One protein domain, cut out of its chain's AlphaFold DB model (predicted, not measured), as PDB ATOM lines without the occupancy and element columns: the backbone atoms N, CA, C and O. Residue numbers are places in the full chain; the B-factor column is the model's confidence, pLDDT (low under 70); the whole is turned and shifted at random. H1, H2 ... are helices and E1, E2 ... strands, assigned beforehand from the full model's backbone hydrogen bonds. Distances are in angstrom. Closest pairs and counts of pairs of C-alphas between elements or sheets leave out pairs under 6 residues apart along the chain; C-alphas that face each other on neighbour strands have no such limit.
ATOM      1  N   ILE A  13      27.261  -5.824  62.922       90.06
ATOM      2  CA  ILE A  13      26.604  -5.301  61.727       90.06
ATOM      3  C   ILE A  13      25.739  -6.415  61.135       90.06
ATOM      4  O   ILE A  13      26.243  -7.461  60.731       90.06
ATOM      5  N   THR A  14      24.438  -6.161  61.057       90.94
ATOM      6  CA  THR A  14      23.457  -6.983  60.340       90.94
ATOM      7  C   THR A  14      22.844  -6.150  59.224       90.94
ATOM      8  O   THR A  14      22.658  -4.945  59.398       90.94
ATOM      9  N   LEU A  15      22.506  -6.789  58.110       89.56
ATOM     10  CA  LEU A  15      21.840  -6.174  56.967       89.56
ATOM     11  C   LEU A  15      20.417  -6.720  56.836       89.56
ATOM     12  O   LEU A  15      20.141  -7.872  57.158       89.56
ATOM     13  N   THR A  16      19.506  -5.896  56.349       89.06
ATOM     14  CA  THR A  16      18.150  -6.299  55.973       89.06
ATOM     15  C   THR A  16      18.146  -6.972  54.599       89.06
ATOM     16  O   THR A  16      19.031  -6.740  53.776       89.06
ATOM     17  N   ASP A  17      17.117  -7.773  54.300       86.31
ATOM     18  CA  ASP A  17      16.952  -8.371  52.962       86.31
ATOM     19  C   ASP A  17      16.894  -7.319  51.840       86.31
ATOM     20  O   ASP A  17      17.324  -7.586  50.716       86.31
ATOM     21  N   GLU A  18      16.391  -6.119  52.144       85.94
ATOM     22  CA  GLU A  18      16.365  -4.989  51.213       85.94
ATOM     23  C   GLU A  18      17.779  -4.457  50.930       85.94
ATOM     24  O   GLU A  18      18.128  -4.233  49.772       85.94
ATOM     25  N   GLU A  19      18.623  -4.337  51.961       86.62
ATOM     26  CA  GLU A  19      20.024  -3.912  51.828       86.62
ATOM     27  C   GLU A  19      20.898  -4.948  51.107       86.62
ATOM     28  O   GLU A  19      21.841  -4.574  50.406       86.62
ATOM     29  N   LEU A  20      20.582  -6.244  51.234       86.12
ATOM     30  CA  LEU A  20      21.225  -7.300  50.441       86.12
ATOM     31  C   LEU A  20      20.860  -7.203  48.951       86.12
ATOM     32  O   LEU A  20      21.669  -7.528  48.074       86.12
ATOM     33  N   GLY A  21      19.640  -6.739  48.661       84.31
ATOM     34  CA  GLY A  21      19.130  -6.560  47.309       84.31
ATOM     35  C   GLY A  21      19.145  -7.858  46.486       84.31
ATOM     36  O   GLY A  21      19.168  -8.960  47.040       84.31
ATOM     37  N   PRO A  22      19.136  -7.772  45.145       85.38
ATOM     38  CA  PRO A  22      19.230  -8.944  44.269       85.38
ATOM     39  C   PRO A  22      20.661  -9.492  44.136       85.38
ATOM     40  O   PRO A  22      20.866 -10.474  43.431       85.38
ATOM     41  N   TYR A  23      21.652  -8.848  44.759       84.44
ATOM     42  CA  TYR A  23      23.069  -9.117  44.505       84.44
ATOM     43  C   TYR A  23      23.603 -10.327  45.267       84.44
ATOM     44  O   TYR A  23      24.490 -11.010  44.773       84.44
ATOM     45  N   VAL A  24      23.056 -10.615  46.448       91.06
ATOM     46  CA  VAL A  24      23.397 -11.820  47.211       91.06
ATOM     47  C   VAL A  24      22.320 -12.859  46.938       91.06
ATOM     48  O   VAL A  24      21.192 -12.679  47.364       91.06
ATOM     49  N   THR A  25      22.603 -13.937  46.219       93.31
ATOM     50  CA  THR A  25      21.659 -15.051  46.000       93.31
ATOM     51  C   THR A  25      22.033 -16.292  46.807       93.31
ATOM     52  O   THR A  25      21.162 -17.114  47.093       93.31
ATOM     53  N   HIS A  26      23.283 -16.384  47.266       94.12
ATOM     54  CA  HIS A  26      23.752 -17.452  48.135       94.12
ATOM     55  C   HIS A  26      22.993 -17.461  49.472       94.12
ATOM     56  O   HIS A  26      23.071 -16.516  50.267       94.12
ATOM     57  N   ALA A  27      22.260 -18.547  49.737       92.38
ATOM     58  CA  ALA A  27      21.377 -18.663  50.897       92.38
ATOM     59  C   ALA A  27      22.133 -18.557  52.232       92.38
ATOM     60  O   ALA A  27      21.674 -17.858  53.136       92.38
ATOM     61  N   GLY A  28      23.309 -19.189  52.339       91.31
ATOM     62  CA  GLY A  28      24.125 -19.142  53.554       91.31
ATOM     63  C   GLY A  28      24.601 -17.725  53.875       91.31
ATOM     64  O   GLY A  28      24.486 -17.270  55.010       91.31
ATOM     65  N   THR A  29      25.038 -16.977  52.858       93.00
ATOM     66  CA  THR A  29      25.489 -15.591  53.035       93.00
ATOM     67  C   THR A  29      24.336 -14.672  53.425       93.00
ATOM     68  O   THR A  29      24.496 -13.845  54.323       93.00
ATOM     69  N   ARG A  30      23.154 -14.844  52.814       93.62
ATOM     70  CA  ARG A  30      21.945 -14.110  53.221       93.62
ATOM     71  C   ARG A  30      21.587 -14.376  54.676       93.62
ATOM     72  O   ARG A  30      21.399 -13.431  55.439       93.62
ATOM     73  N   GLN A  31      21.509 -15.648  55.064       92.44
ATOM     74  CA  GLN A  31      21.173 -16.044  56.429       92.44
ATOM     75  C   GLN A  31      22.185 -15.486  57.435       92.44
ATOM     76  O   GLN A  31      21.800 -15.027  58.508       92.44
ATOM     77  N   TRP A  32      23.472 -15.488  57.082       92.75
ATOM     78  CA  TRP A  32      24.515 -14.960  57.948       92.75
ATOM     79  C   TRP A  32      24.401 -13.444  58.134       92.75
ATOM     80  O   TRP A  32      24.348 -12.967  59.265       92.75
ATOM     81  N   LEU A  33      24.309 -12.680  57.040       91.50
ATOM     82  CA  LEU A  33      24.270 -11.214  57.088       91.50
ATOM     83  C   LEU A  33      22.972 -10.657  57.690       91.50
ATOM     84  O   LEU A  33      23.003  -9.574  58.267       91.50
ATOM     85  N   THR A  34      21.858 -11.388  57.589       91.50
ATOM     86  CA  THR A  34      20.567 -10.998  58.192       91.50
ATOM     87  C   THR A  34      20.369 -11.502  59.624       91.50
ATOM     88  O   THR A  34      19.527 -10.968  60.344       91.50
ATOM     89  N   GLY A  35      21.135 -12.513  60.050       90.62
ATOM     90  CA  GLY A  35      21.046 -13.127  61.374       90.62
ATOM     91  C   GLY A  35      22.257 -12.804  62.262       90.62
ATOM     92  O   GLY A  35      22.261 -11.745  62.887       90.62
ATOM     93  N   PRO A  36      23.264 -13.701  62.369       90.62
ATOM     94  CA  PRO A  36      24.455 -13.495  63.204       90.62
ATOM     95  C   PRO A  36      25.240 -12.209  62.918       90.62
ATOM     96  O   PRO A  36      25.782 -11.617  63.847       90.62
ATOM     97  N   GLY A  37      25.301 -11.778  61.656       90.56
ATOM     98  CA  GLY A  37      26.015 -10.580  61.222       90.56
ATOM     99  C   GLY A  37      27.541 -10.716  61.195       90.56
ATOM    100  O   GLY A  37      28.111 -11.799  61.324       90.56
ATOM    101  N   VAL A  38      28.213  -9.583  60.998       91.69
ATOM    102  CA  VAL A  38      29.680  -9.449  61.037       91.69
ATOM    103  C   VAL A  38      30.084  -8.494  62.162       91.69
ATOM    104  O   VAL A  38      29.314  -7.586  62.482       91.69
ATOM    105  N   PRO A  39      31.253  -8.655  62.799       91.62
ATOM    106  CA  PRO A  39      31.740  -7.659  63.753       91.62
ATOM    107  C   PRO A  39      31.992  -6.325  63.039       91.62
ATOM    108  O   PRO A  39      32.328  -6.322  61.861       91.62
ATOM    109  N   TYR A  40      31.858  -5.190  63.732       87.81
ATOM    110  CA  TYR A  40      32.234  -3.889  63.161       87.81
ATOM    111  C   TYR A  40      33.708  -3.880  62.759       87.81
ATOM    112  O   TYR A  40      34.054  -3.562  61.623       87.81
ATOM    113  N   GLU A  41      34.552  -4.297  63.699       85.44
ATOM    114  CA  GLU A  41      35.989  -4.452  63.540       85.44
ATOM    115  C   GLU A  41      36.478  -5.613  64.416       85.44
ATOM    116  O   GLU A  41      35.918  -5.910  65.479       85.44
ATOM    117  N   SER A  42      37.531  -6.260  63.937       86.62
ATOM    118  CA  SER A  42      38.370  -7.240  64.615       86.62
ATOM    119  C   SER A  42      39.837  -6.854  64.374       86.62
ATOM    120  O   SER A  42      40.117  -5.913  63.626       86.62
ATOM    121  N   ARG A  43      40.794  -7.563  64.986       85.50
ATOM    122  CA  ARG A  43      42.223  -7.287  64.754       85.50
ATOM    123  C   ARG A  43      42.616  -7.489  63.285       85.50
ATOM    124  O   ARG A  43      43.491  -6.784  62.801       85.50
ATOM    125  N   LEU A  44      41.971  -8.433  62.596       89.38
ATOM    126  CA  LEU A  44      42.294  -8.810  61.215       89.38
ATOM    127  C   LEU A  44      41.297  -8.274  60.190       89.38
ATOM    128  O   LEU A  44      41.642  -8.155  59.020       89.38
ATOM    129  N   LEU A  45      40.060  -7.976  60.595       92.50
ATOM    130  CA  LEU A  45      38.974  -7.670  59.666       92.50
ATOM    131  C   LEU A  45      38.285  -6.355  60.037       92.50
ATOM    132  O   LEU A  45      37.876  -6.157  61.179       92.50
ATOM    133  N   GLY A  46      38.103  -5.470  59.062       91.44
ATOM    134  CA  GLY A  46      37.307  -4.252  59.189       91.44
ATOM    135  C   GLY A  46      36.041  -4.332  58.343       91.44
ATOM    136  O   GLY A  46      36.122  -4.476  57.131       91.44
ATOM    137  N   PHE A  47      34.862  -4.191  58.949       91.56
ATOM    138  CA  PHE A  47      33.577  -4.155  58.229       91.56
ATOM    139  C   PHE A  47      32.839  -2.817  58.392       91.56
ATOM    140  O   PHE A  47      31.722  -2.661  57.892       91.56
ATOM    141  N   GLY A  48      33.455  -1.821  59.043       84.62
ATOM    142  CA  GLY A  48      32.862  -0.499  59.287       84.62
ATOM    143  C   GLY A  48      32.315   0.182  58.025       84.62
ATOM    144  O   GLY A  48      31.256   0.814  58.064       84.62
ATOM    145  N   ALA A  49      32.941  -0.071  56.869       80.25
ATOM    146  CA  ALA A  49      32.493   0.423  55.567       80.25
ATOM    147  C   ALA A  49      31.037   0.050  55.219       80.25
ATOM    148  O   ALA A  49      30.381   0.817  54.510       80.25
ATOM    149  N   LEU A  50      30.510  -1.073  55.729       84.94
ATOM    150  CA  LEU A  50      29.109  -1.469  55.533       84.94
ATOM    151  C   LEU A  50      28.132  -0.482  56.182       84.94
ATOM    152  O   LEU A  50      27.073  -0.212  55.617       84.94
ATOM    153  N   ARG A  51      28.486   0.084  57.343       79.44
ATOM    154  CA  ARG A  51      27.664   1.089  58.036       79.44
ATOM    155  C   ARG A  51      27.921   2.500  57.529       79.44
ATOM    156  O   ARG A  51      26.976   3.249  57.304       79.44
ATOM    157  N   GLU A  52      29.183   2.870  57.351       72.69
ATOM    158  CA  GLU A  52      29.569   4.249  57.035       72.69
ATOM    159  C   GLU A  52      29.186   4.672  55.613       72.69
ATOM    160  O   GLU A  52      28.919   5.846  55.361       72.69
ATOM    161  N   ARG A  53      29.153   3.725  54.668       64.75
ATOM    162  CA  ARG A  53      28.987   4.017  53.235       64.75
ATOM    163  C   ARG A  53      27.675   3.500  52.641       64.75
ATOM    164  O   ARG A  53      27.598   3.294  51.431       64.75
ATOM    165  N   ALA A  54      26.652   3.356  53.487       65.50
ATOM    166  CA  ALA A  54      25.282   2.994  53.118       65.50
ATOM    167  C   ALA A  54      25.148   1.627  52.404       65.50
ATOM    168  O   ALA A  54      24.499   1.525  51.363       65.50
ATOM    169  N   GLY A  55      25.740   0.573  52.979       73.50
ATOM    170  CA  GLY A  55      25.499  -0.817  52.576       73.50
ATOM    171  C   GLY A  55      26.470  -1.392  51.536       73.50
ATOM    172  O   GLY A  55      27.588  -0.909  51.345       73.50
ATOM    173  N   LEU A  56      26.046  -2.483  50.887       83.81
ATOM    174  CA  LEU A  56      26.866  -3.268  49.958       83.81
ATOM    175  C   LEU A  56      27.173  -2.502  48.667       83.81
ATOM    176  O   LEU A  56      26.284  -1.956  48.005       83.81
ATOM    177  N   ARG A  57      28.445  -2.506  48.255       87.50
ATOM    178  CA  ARG A  57      28.904  -1.822  47.038       87.50
ATOM    179  C   ARG A  57      29.553  -2.810  46.086       87.50
ATOM    180  O   ARG A  57      30.443  -3.552  46.475       87.50
ATOM    181  N   ARG A  58      29.145  -2.765  44.820       89.31
ATOM    182  CA  ARG A  58      29.816  -3.512  43.752       89.31
ATOM    183  C   ARG A  58      31.161  -2.886  43.408       89.31
ATOM    184  O   ARG A  58      31.252  -1.657  43.359       89.31
ATOM    185  N   VAL A  59      32.145  -3.715  43.073       86.69
ATOM    186  CA  VAL A  59      33.462  -3.285  42.569       86.69
ATOM    187  C   VAL A  59      33.318  -2.297  41.410       86.69
ATOM    188  O   VAL A  59      33.965  -1.252  41.406       86.69
ATOM    189  N   ALA A  60      32.374  -2.533  40.491       86.06
ATOM    190  CA  ALA A  60      32.111  -1.642  39.356       86.06
ATOM    191  C   ALA A  60      31.756  -0.190  39.733       86.06
ATOM    192  O   ALA A  60      31.842   0.694  38.886       86.06
ATOM    193  N   LYS A  61      31.320   0.076  40.972       85.62
ATOM    194  CA  LYS A  61      31.022   1.437  41.451       85.62
ATOM    195  C   LYS A  61      32.229   2.142  42.072       85.62
ATOM    196  O   LYS A  61      32.125   3.321  42.396       85.62
ATOM    197  N   LEU A  62      33.320   1.420  42.312       82.19
ATOM    198  CA  LEU A  62      34.490   1.910  43.043       82.19
ATOM    199  C   LEU A  62      35.679   2.202  42.131       82.19
ATOM    200  O   LEU A  62      36.591   2.911  42.542       82.19
ATOM    201  N   VAL A  63      35.651   1.693  40.900       80.50
ATOM    202  CA  VAL A  63      36.708   1.890  39.908       80.50
ATOM    203  C   VAL A  63      36.228   2.802  38.781       80.50
ATOM    204  O   VAL A  63      35.080   2.711  38.345       80.50
ATOM    205  N   ALA A  64      37.108   3.686  38.303       76.31
ATOM    206  CA  ALA A  64      36.780   4.637  37.239       76.31
ATOM    207  C   ALA A  64      36.511   3.932  35.894       76.31
ATOM    208  O   ALA A  64      35.538   4.250  35.212       76.31
ATOM    209  N   ASP A  65      37.310   2.914  35.562       77.62
ATOM    210  CA  ASP A  65      37.263   2.199  34.280       77.62
ATOM    211  C   ASP A  65      36.568   0.835  34.384       77.62
ATOM    212  O   ASP A  65      37.029  -0.172  33.846       77.62
ATOM    213  N   ALA A  66      35.417   0.781  35.061       77.69
ATOM    214  CA  ALA A  66      34.686  -0.469  35.288       77.69
ATOM    215  C   ALA A  66      34.394  -1.255  33.995       77.69
ATOM    216  O   ALA A  66      34.339  -2.477  34.024       77.69
ATOM    217  N   GLY A  67      34.228  -0.585  32.850       75.75
ATOM    218  CA  GLY A  67      33.987  -1.239  31.557       75.75
ATOM    219  C   GLY A  67      35.133  -2.130  31.058       75.75
ATOM    220  O   GLY A  67      34.892  -2.971  30.199       75.75
ATOM    221  N   GLN A  68      36.346  -1.964  31.596       79.31
ATOM    222  CA  GLN A  68      37.515  -2.787  31.266       79.31
ATOM    223  C   GLN A  68      37.627  -4.040  32.147       79.31
ATOM    224  O   GLN A  68      38.410  -4.935  31.842       79.31
ATOM    225  N   LEU A  69      36.843  -4.121  33.227       79.44
ATOM    226  CA  LEU A  69      36.815  -5.282  34.106       79.44
ATOM    227  C   LEU A  69      35.979  -6.422  33.523       79.44
ATOM    228  O   LEU A  69      34.890  -6.212  32.973       79.44
ATOM    229  N   ALA A  70      36.446  -7.650  33.762       84.44
ATOM    230  CA  ALA A  70      35.645  -8.854  33.582       84.44
ATOM    231  C   ALA A  70      34.311  -8.731  34.342       84.44
ATOM    232  O   ALA A  70      34.207  -8.035  35.361       84.44
ATOM    233  N   GLN A  71      33.249  -9.341  33.817       83.75
ATOM    234  CA  GLN A  71      31.917  -9.211  34.412       83.75
ATOM    235  C   GLN A  71      31.881  -9.783  35.833       83.75
ATOM    236  O   GLN A  71      31.320  -9.162  36.731       83.75
ATOM    237  N   GLU A  72      32.570 -10.898  36.030       83.38
ATOM    238  CA  GLU A  72      32.709 -11.610  37.293       83.38
ATOM    239  C   GLU A  72      33.290 -10.698  38.377       83.38
ATOM    240  O   GLU A  72      32.773 -10.665  39.488       83.38
ATOM    241  N   LEU A  73      34.300  -9.887  38.033       84.38
ATOM    242  CA  LEU A  73      34.922  -8.919  38.944       84.38
ATOM    243  C   LEU A  73      34.007  -7.731  39.240       84.38
ATOM    244  O   LEU A  73      33.955  -7.252  40.368       84.38
ATOM    245  N   ARG A  74      33.268  -7.245  38.236       85.62
ATOM    246  CA  ARG A  74      32.355  -6.103  38.386       85.62
ATOM    247  C   ARG A  74      31.228  -6.367  39.376       85.62
ATOM    248  O   ARG A  74      30.794  -5.423  40.045       85.62
ATOM    249  N   ASP A  75      30.751  -7.607  39.421       89.38
ATOM    250  CA  ASP A  75      29.603  -8.009  40.229       89.38
ATOM    251  C   ASP A  75      29.973  -8.407  41.668       89.38
ATOM    252  O   ASP A  75      29.079  -8.475  42.514       89.38
ATOM    253  N   GLN A  76      31.268  -8.537  41.984       91.62
ATOM    254  CA  GLN A  76      31.755  -8.740  43.352       91.62
ATOM    255  C   GLN A  76      31.346  -7.594  44.288       91.62
ATOM    256  O   GLN A  76      31.334  -6.416  43.904       91.62
ATOM    257  N   LEU A  77      31.044  -7.934  45.541       92.75
ATOM    258  CA  LEU A  77      30.580  -7.005  46.569       92.75
ATOM    259  C   LEU A  77      31.697  -6.701  47.566       92.75
ATOM    260  O   LEU A  77      32.152  -7.594  48.267       92.75
ATOM    261  N   VAL A  78      32.103  -5.440  47.694       92.25
ATOM    262  CA  VAL A  78      33.031  -5.013  48.747       92.25
ATOM    263  C   VAL A  78      32.295  -4.981  50.078       92.25
ATOM    264  O   VAL A  78      31.366  -4.184  50.255       92.25
ATOM    265  N   ILE A  79      32.732  -5.830  51.005       91.88
ATOM    266  CA  ILE A  79      32.125  -5.974  52.332       91.88
ATOM    267  C   ILE A  79      33.006  -5.442  53.461       91.88
ATOM    268  O   ILE A  79      32.493  -5.189  54.543       91.88
ATOM    269  N   GLY A  80      34.300  -5.231  53.228       91.94
ATOM    270  CA  GLY A  80      35.210  -4.792  54.279       91.94
ATOM    271  C   GLY A  80      36.651  -4.667  53.809       91.94
ATOM    272  O   GLY A  80      36.911  -4.551  52.611       91.94
ATOM    273  N   SER A  81      37.570  -4.724  54.760       92.12
ATOM    274  CA  SER A  81      39.014  -4.701  54.567       92.12
ATOM    275  C   SER A  81      39.696  -5.779  55.404       92.12
ATOM    276  O   SER A  81      39.312  -6.056  56.543       92.12
ATOM    277  N   LEU A  82      40.718  -6.397  54.820       91.44
ATOM    278  CA  LEU A  82      41.726  -7.145  55.549       91.44
ATOM    279  C   LEU A  82      42.676  -6.113  56.148       91.44
ATOM    280  O   LEU A  82      43.141  -5.231  55.430       91.44
ATOM    281  N   ARG A  83      42.938  -6.191  57.448       89.19
ATOM    282  CA  ARG A  83      43.726  -5.200  58.183       89.19
ATOM    283  C   ARG A  83      45.116  -5.732  58.492       89.19
ATOM    284  O   ARG A  83      45.294  -6.932  58.672       89.19
ATOM    285  N   SER A  84      46.073  -4.818  58.592       84.00
ATOM    286  CA  SER A  84      47.401  -5.057  59.152       84.00
ATOM    287  C   SER A  84      47.762  -3.871  60.037       84.00
ATOM    288  O   SER A  84      47.728  -2.734  59.572       84.00
ATOM    289  N   LEU A  85      48.070  -4.140  61.310       81.19
ATOM    290  CA  LEU A  85      48.373  -3.136  62.339       81.19
ATOM    291  C   LEU A  85      47.429  -1.914  62.303       81.19
ATOM    292  O   LEU A  85      46.290  -1.994  62.764       81.19
ATOM    293  N   ASP A  86      47.909  -0.789  61.775       75.12
ATOM    294  CA  ASP A  86      47.272   0.524  61.772       75.12
ATOM    295  C   ASP A  86      46.502   0.847  60.479       75.12
ATOM    296  O   ASP A  86      45.899   1.918  60.383       75.12
ATOM    297  N   ARG A  87      46.466  -0.063  59.493       81.31
ATOM    298  CA  ARG A  87      45.885   0.217  58.170       81.31
ATOM    299  C   ARG A  87      45.125  -0.947  57.533       81.31
ATOM    300  O   ARG A  87      45.253  -2.112  57.913       81.31
ATOM    301  N   ASP A  88      44.343  -0.608  56.512       84.88
ATOM    302  CA  ASP A  88      43.707  -1.572  55.616       84.88
ATOM    303  C   ASP A  88      44.728  -2.055  54.576       84.88
ATOM    304  O   ASP A  88      45.330  -1.251  53.865       84.88
ATOM    305  N   LEU A  89      44.926  -3.369  54.498       84.81
ATOM    306  CA  LEU A  89      45.827  -4.026  53.554       84.81
ATOM    307  C   LEU A  89      45.161  -4.183  52.182       84.81
ATOM    308  O   LEU A  89      45.666  -3.696  51.176       84.81
ATOM    309  N   GLU A  90      44.005  -4.847  52.147       89.38
ATOM    310  CA  GLU A  90      43.241  -5.115  50.927       89.38
ATOM    311  C   GLU A  90      41.745  -5.065  51.211       89.38
ATOM    312  O   GLU A  90      41.302  -5.235  52.346       89.38
ATOM    313  N   SER A  91      40.936  -4.852  50.176       91.25
ATOM    314  CA  SER A  91      39.485  -4.908  50.324       91.25
ATOM    315  C   SER A  91      38.992  -6.347  50.290       91.25
ATOM    316  O   SER A  91      39.374  -7.120  49.416       91.25
ATOM    317  N   ILE A  92      38.101  -6.687  51.217       93.88
ATOM    318  CA  ILE A  92      37.407  -7.971  51.246       93.88
ATOM    319  C   ILE A  92      36.216  -7.880  50.302       93.88
ATOM    320  O   ILE A  92      35.334  -7.024  50.464       93.88
ATOM    321  N   VAL A  93      36.188  -8.787  49.335       94.25
ATOM    322  CA  VAL A  93      35.128  -8.918  48.346       94.25
ATOM    323  C   VAL A  93      34.405 -10.248  48.499       94.25
ATOM    324  O   VAL A  93      34.998 -11.264  48.845       94.25
ATOM    325  N   LEU A  94      33.101 -10.214  48.267       95.00
ATOM    326  CA  LEU A  94      32.180 -11.327  48.404       95.00
ATOM    327  C   LEU A  94      31.507 -11.594  47.062       95.00
ATOM    328  O   LEU A  94      30.865 -10.695  46.500       95.00
ATOM    329  N   ASP A  95      31.550 -12.849  46.633       94.94
ATOM    330  CA  ASP A  95      30.712 -13.327  45.550       94.94
ATOM    331  C   ASP A  95      29.306 -13.575  46.100       94.94
ATOM    332  O   ASP A  95      29.057 -14.464  46.918       94.94
ATOM    333  N   GLY A  96      28.352 -12.754  45.671       91.75
ATOM    334  CA  GLY A  96      26.976 -12.865  46.137       91.75
ATOM    335  C   GLY A  96      26.277 -14.159  45.705       91.75
ATOM    336  O   GLY A  96      25.273 -14.523  46.315       91.75
ATOM    337  N   THR A  97      26.778 -14.859  44.686       94.25
ATOM    338  CA  THR A  97      26.188 -16.080  44.119       94.25
ATOM    339  C   THR A  97      26.753 -17.340  44.754       94.25
ATOM    340  O   THR A  97      25.980 -18.223  45.129       94.25
ATOM    341  N   THR A  98      28.076 -17.427  44.897       93.69
ATOM    342  CA  THR A  98      28.741 -18.599  45.493       93.69
ATOM    343  C   THR A  98      28.904 -18.468  47.004       93.69
ATOM    344  O   THR A  98      28.932 -19.470  47.710       93.69
ATOM    345  N   GLY A  99      28.951 -17.237  47.519       93.62
ATOM    346  CA  GLY A  99      29.262 -16.947  48.915       93.62
ATOM    347  C   GLY A  99      30.758 -16.931  49.229       93.62
ATOM    348  O   GLY A  99      31.105 -16.668  50.382       93.62
ATOM    349  N   GLU A 100      31.613 -17.189  48.239       95.50
ATOM    350  CA  GLU A 100      33.067 -17.175  48.383       95.50
ATOM    351  C   GLU A 100      33.576 -15.771  48.701       95.50
ATOM    352  O   GLU A 100      33.019 -14.757  48.267       95.50
ATOM    353  N   VAL A 101      34.644 -15.721  49.489       96.00
ATOM    354  CA  VAL A 101      35.261 -14.483  49.940       96.00
ATOM    355  C   VAL A 101      36.698 -14.439  49.455       96.00
ATOM    356  O   VAL A 101      37.470 -15.373  49.671       96.00
ATOM    357  N   SER A 102      37.063 -13.315  48.858       94.75
ATOM    358  CA  SER A 102      38.392 -13.055  48.315       94.75
ATOM    359  C   SER A 102      38.883 -11.689  48.777       94.75
ATOM    360  O   SER A 102      38.112 -10.872  49.290       94.75
ATOM    361  N   THR A 103      40.168 -11.419  48.594       92.25
ATOM    362  CA  THR A 103      40.717 -10.070  48.691       92.25
ATOM    363  C   THR A 103      41.004  -9.502  47.309       92.25
ATOM    364  O   THR A 103      41.221 -10.226  46.334       92.25
ATOM    365  N   MET A 104      40.953  -8.177  47.229       86.94
ATOM    366  CA  MET A 104      41.315  -7.407  46.050       86.94
ATOM    367  C   MET A 104      42.028  -6.132  46.494       86.94
ATOM    368  O   MET A 104      41.528  -5.378  47.335       86.94
ATOM    369  N   SER A 105      43.177  -5.861  45.882       79.94
ATOM    370  CA  SER A 105      43.820  -4.552  45.958       79.94
ATOM    371  C   SER A 105      43.211  -3.619  44.911       79.94
ATOM    372  O   SER A 105      43.080  -3.988  43.743       79.94
ATOM    373  N   PHE A 106      42.823  -2.408  45.317       70.12
ATOM    374  CA  PHE A 106      42.386  -1.356  44.398       70.12
ATOM    375  C   PHE A 106      43.598  -0.486  44.042       70.12
ATOM    376  O   PHE A 106      44.059   0.271  44.900       70.12
ATOM    377  N   PRO A 107      44.142  -0.552  42.813       57.12
ATOM    378  CA  PRO A 107      45.319   0.230  42.477       57.12
ATOM    379  C   PRO A 107      44.978   1.720  42.382       57.12
ATOM    380  O   PRO A 107      44.014   2.106  41.722       57.12
ATOM    381  N   GLY A 108      45.846   2.564  42.941       53.09
ATOM    382  CA  GLY A 108      45.974   3.964  42.523       53.09
ATOM    383  C   GLY A 108      46.701   4.129  41.177       53.09
ATOM    384  O   GLY A 108      46.658   5.208  40.596       53.09
ATOM    385  N   ALA A 109      47.347   3.076  40.653       38.16
ATOM    386  CA  ALA A 109      48.011   3.081  39.349       38.16
ATOM    387  C   ALA A 109      48.095   1.666  38.730       38.16
ATOM    388  O   ALA A 109      48.710   0.771  39.297       38.16
ATOM    389  N   ALA A 110      47.451   1.494  37.569       44.28
ATOM    390  CA  ALA A 110      47.736   0.556  36.468       44.28
ATOM    391  C   ALA A 110      48.336  -0.846  36.769       44.28
ATOM    392  O   ALA A 110      49.293  -1.254  36.110       44.28
ATOM    393  N   GLY A 111      47.748  -1.617  37.687       53.50
ATOM    394  CA  GLY A 111      47.977  -3.067  37.811       53.50
ATOM    395  C   GLY A 111      46.727  -3.876  37.428       53.50
ATOM    396  O   GLY A 111      45.618  -3.344  37.546       53.50
ATOM    397  N   PRO A 112      46.857  -5.136  36.964       56.88
ATOM    398  CA  PRO A 112      45.701  -6.009  36.781       56.88
ATOM    399  C   PRO A 112      45.014  -6.252  38.134       56.88
ATOM    400  O   PRO A 112      45.672  -6.577  39.120       56.88
ATOM    401  N   MET A 113      43.693  -6.062  38.184       69.56
ATOM    402  CA  MET A 113      42.882  -6.440  39.343       69.56
ATOM    403  C   MET A 113      42.702  -7.955  39.329       69.56
ATOM    404  O   MET A 113      42.068  -8.478  38.412       69.56
ATOM    405  N   ASP A 114      43.241  -8.630  40.340       78.56
ATOM    406  CA  ASP A 114      43.075 -10.068  40.535       78.56
ATOM    407  C   ASP A 114      42.418 -10.357  41.889       78.56
ATOM    408  O   ASP A 114      42.537  -9.572  42.836       78.56
ATOM    409  N   LEU A 115      41.685 -11.466  41.955       86.69
ATOM    410  CA  LEU A 115      41.077 -11.964  43.181       86.69
ATOM    411  C   LEU A 115      42.023 -12.961  43.829       86.69
ATOM    412  O   LEU A 115      42.319 -14.006  43.257       86.69
ATOM    413  N   SER A 116      42.430 -12.685  45.061       89.50
ATOM    414  CA  SER A 116      43.117 -13.679  45.883       89.50
ATOM    415  C   SER A 116      42.097 -14.378  46.781       89.50
ATOM    416  O   SER A 116      41.424 -13.697  47.558       89.50
ATOM    417  N   PRO A 117      41.932 -15.712  46.690       92.38
ATOM    418  CA  PRO A 117      41.016 -16.439  47.559       92.38
ATOM    419  C   PRO A 117      41.330 -16.158  49.027       92.38
ATOM    420  O   PRO A 117      42.495 -16.164  49.419       92.38
ATOM    421  N   LEU A 118      40.298 -15.934  49.838       94.06
ATOM    422  CA  LEU A 118      40.453 -15.712  51.274       94.06
ATOM    423  C   LEU A 118      39.713 -16.776  52.077       94.06
ATOM    424  O   LEU A 118      40.301 -17.380  52.962       94.06
ATOM    425  N   ALA A 119      38.441 -17.039  51.798       95.44
ATOM    426  CA  ALA A 119      37.677 -18.062  52.501       95.44
ATOM    427  C   ALA A 119      36.537 -18.602  51.628       95.44
ATOM    428  O   ALA A 119      35.965 -17.854  50.837       95.44
ATOM    429  N   PRO A 120      36.123 -19.866  51.817       94.88
ATOM    430  CA  PRO A 120      35.016 -20.441  51.051       94.88
ATOM    431  C   PRO A 120      33.652 -19.848  51.434       94.88
ATOM    432  O   PRO A 120      32.673 -20.022  50.717       94.88
TER     433      PRO A 120
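This is residues 13 to 120 of the 398 residues of an uncharacterized protein of Streptomyces phyllanthi (UniProt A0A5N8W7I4). A strongly twisted sheet of four strands, E1 to E4, lies beside a mass of loops and short helices, and its longest part is the hairpin of E1 and E2. Two long unnamed stretches, residues 35 to 48 and 53 to 70, each pair briefly with E1, while H1 and H2 make a small pair near one end of the long axis and the loop between E3 and E4 lies at the other end. The printed part has 108 residues with four named helices and then four named strands, in the order H1 H2 H3 H4 E1 E2 E3 E4, and the sheet's order is E1 - E2 - E3 - E4, all antiparallel. The class is mixed, helices and strands, though under half of the residues, 45 of 108, are in named elements. The whole is compact, with a radius of gyration of the C-alphas of 13.3 A, and rounded, spanning 39 by 33 by 25 A.

The sheet is a meander, each strand the antiparallel neighbour of the one before, made of E1, residues 77 to 84, E2, residues 87 to 94, E3, residues 101 to 104, and E4, residues 116 to 119. E1 and E4 are its edge strands. From edge to edge the strands' lines turn by 88 degrees, and the way across the sheet turns by 60 degrees. E1 and E2 form a hairpin with 150 degrees between their directions; N 79 and O 92 are 2.9 A apart and N 89 and O 82 are 2.7 A apart, within hydrogen-bond range. E2 and E3 form a hairpin at 132 degrees, with N 93 and O 102 at 2.8 A. E3 and E4 form a hairpin at 150 degrees, with N 103 and O 116 at 2.8 A. E1 and E4 are apart. Residues 45 to 46 pair antiparallel with residues 81 to 82 of E1, and residues 57 to 58 with residues 77 to 78 of E1. H3, residues 49 to 52, is on the sheet but only grazes it, with its residues 49 to 50; the closest C-alphas of H3 and E1, those of Ala 49 and Gly 80, are 6.0 A apart. H4, residues 71 to 75, is only just not on the sheet, with 4 pairs of C-alphas within 10 A. H1, residues 17 to 20, and H2, residues 27 to 34, are not on the sheet. H1 and H2 only just touch, with 3 pairs of C-alphas within 8 A, the closest being those of Asp 17 and Thr 34 at 6.9 A. In H2 and H4 every O i to N i+4 pair is within hydrogen-bond range; H1 and H3 are too short for such a pair, and in each the one O i to N i+3 pair is not within range.

E1 begins at C-alpha 77 (30.580, -7.005, 46.569) and is 21.1 A long from first to last C-alpha, and E2 is 20.4 A. E3 is 10.1 A and E4 9.6 A, ending at C-alpha 119 (37.677, -18.062, 52.501). H2, the longest helix, is 10.6 A, H4 is 6.4 A and H3 is 5.0 A. H1 is 5.1 A and begins at C-alpha 17 (16.952, -8.371, 52.962).

The C-alphas farthest apart, those of Gly 35 and Ala 110, are 39.0 A apart. The printed part has no cut. The links H2 to H3, H3 to H4 and E3 to E4 are long, and those from H4 to E1 and E1 to E2 are tight. The mean pLDDT of the printed part is 85.0, and the model's confidence is under 70 at residues 53 to 54 and 107 to 113.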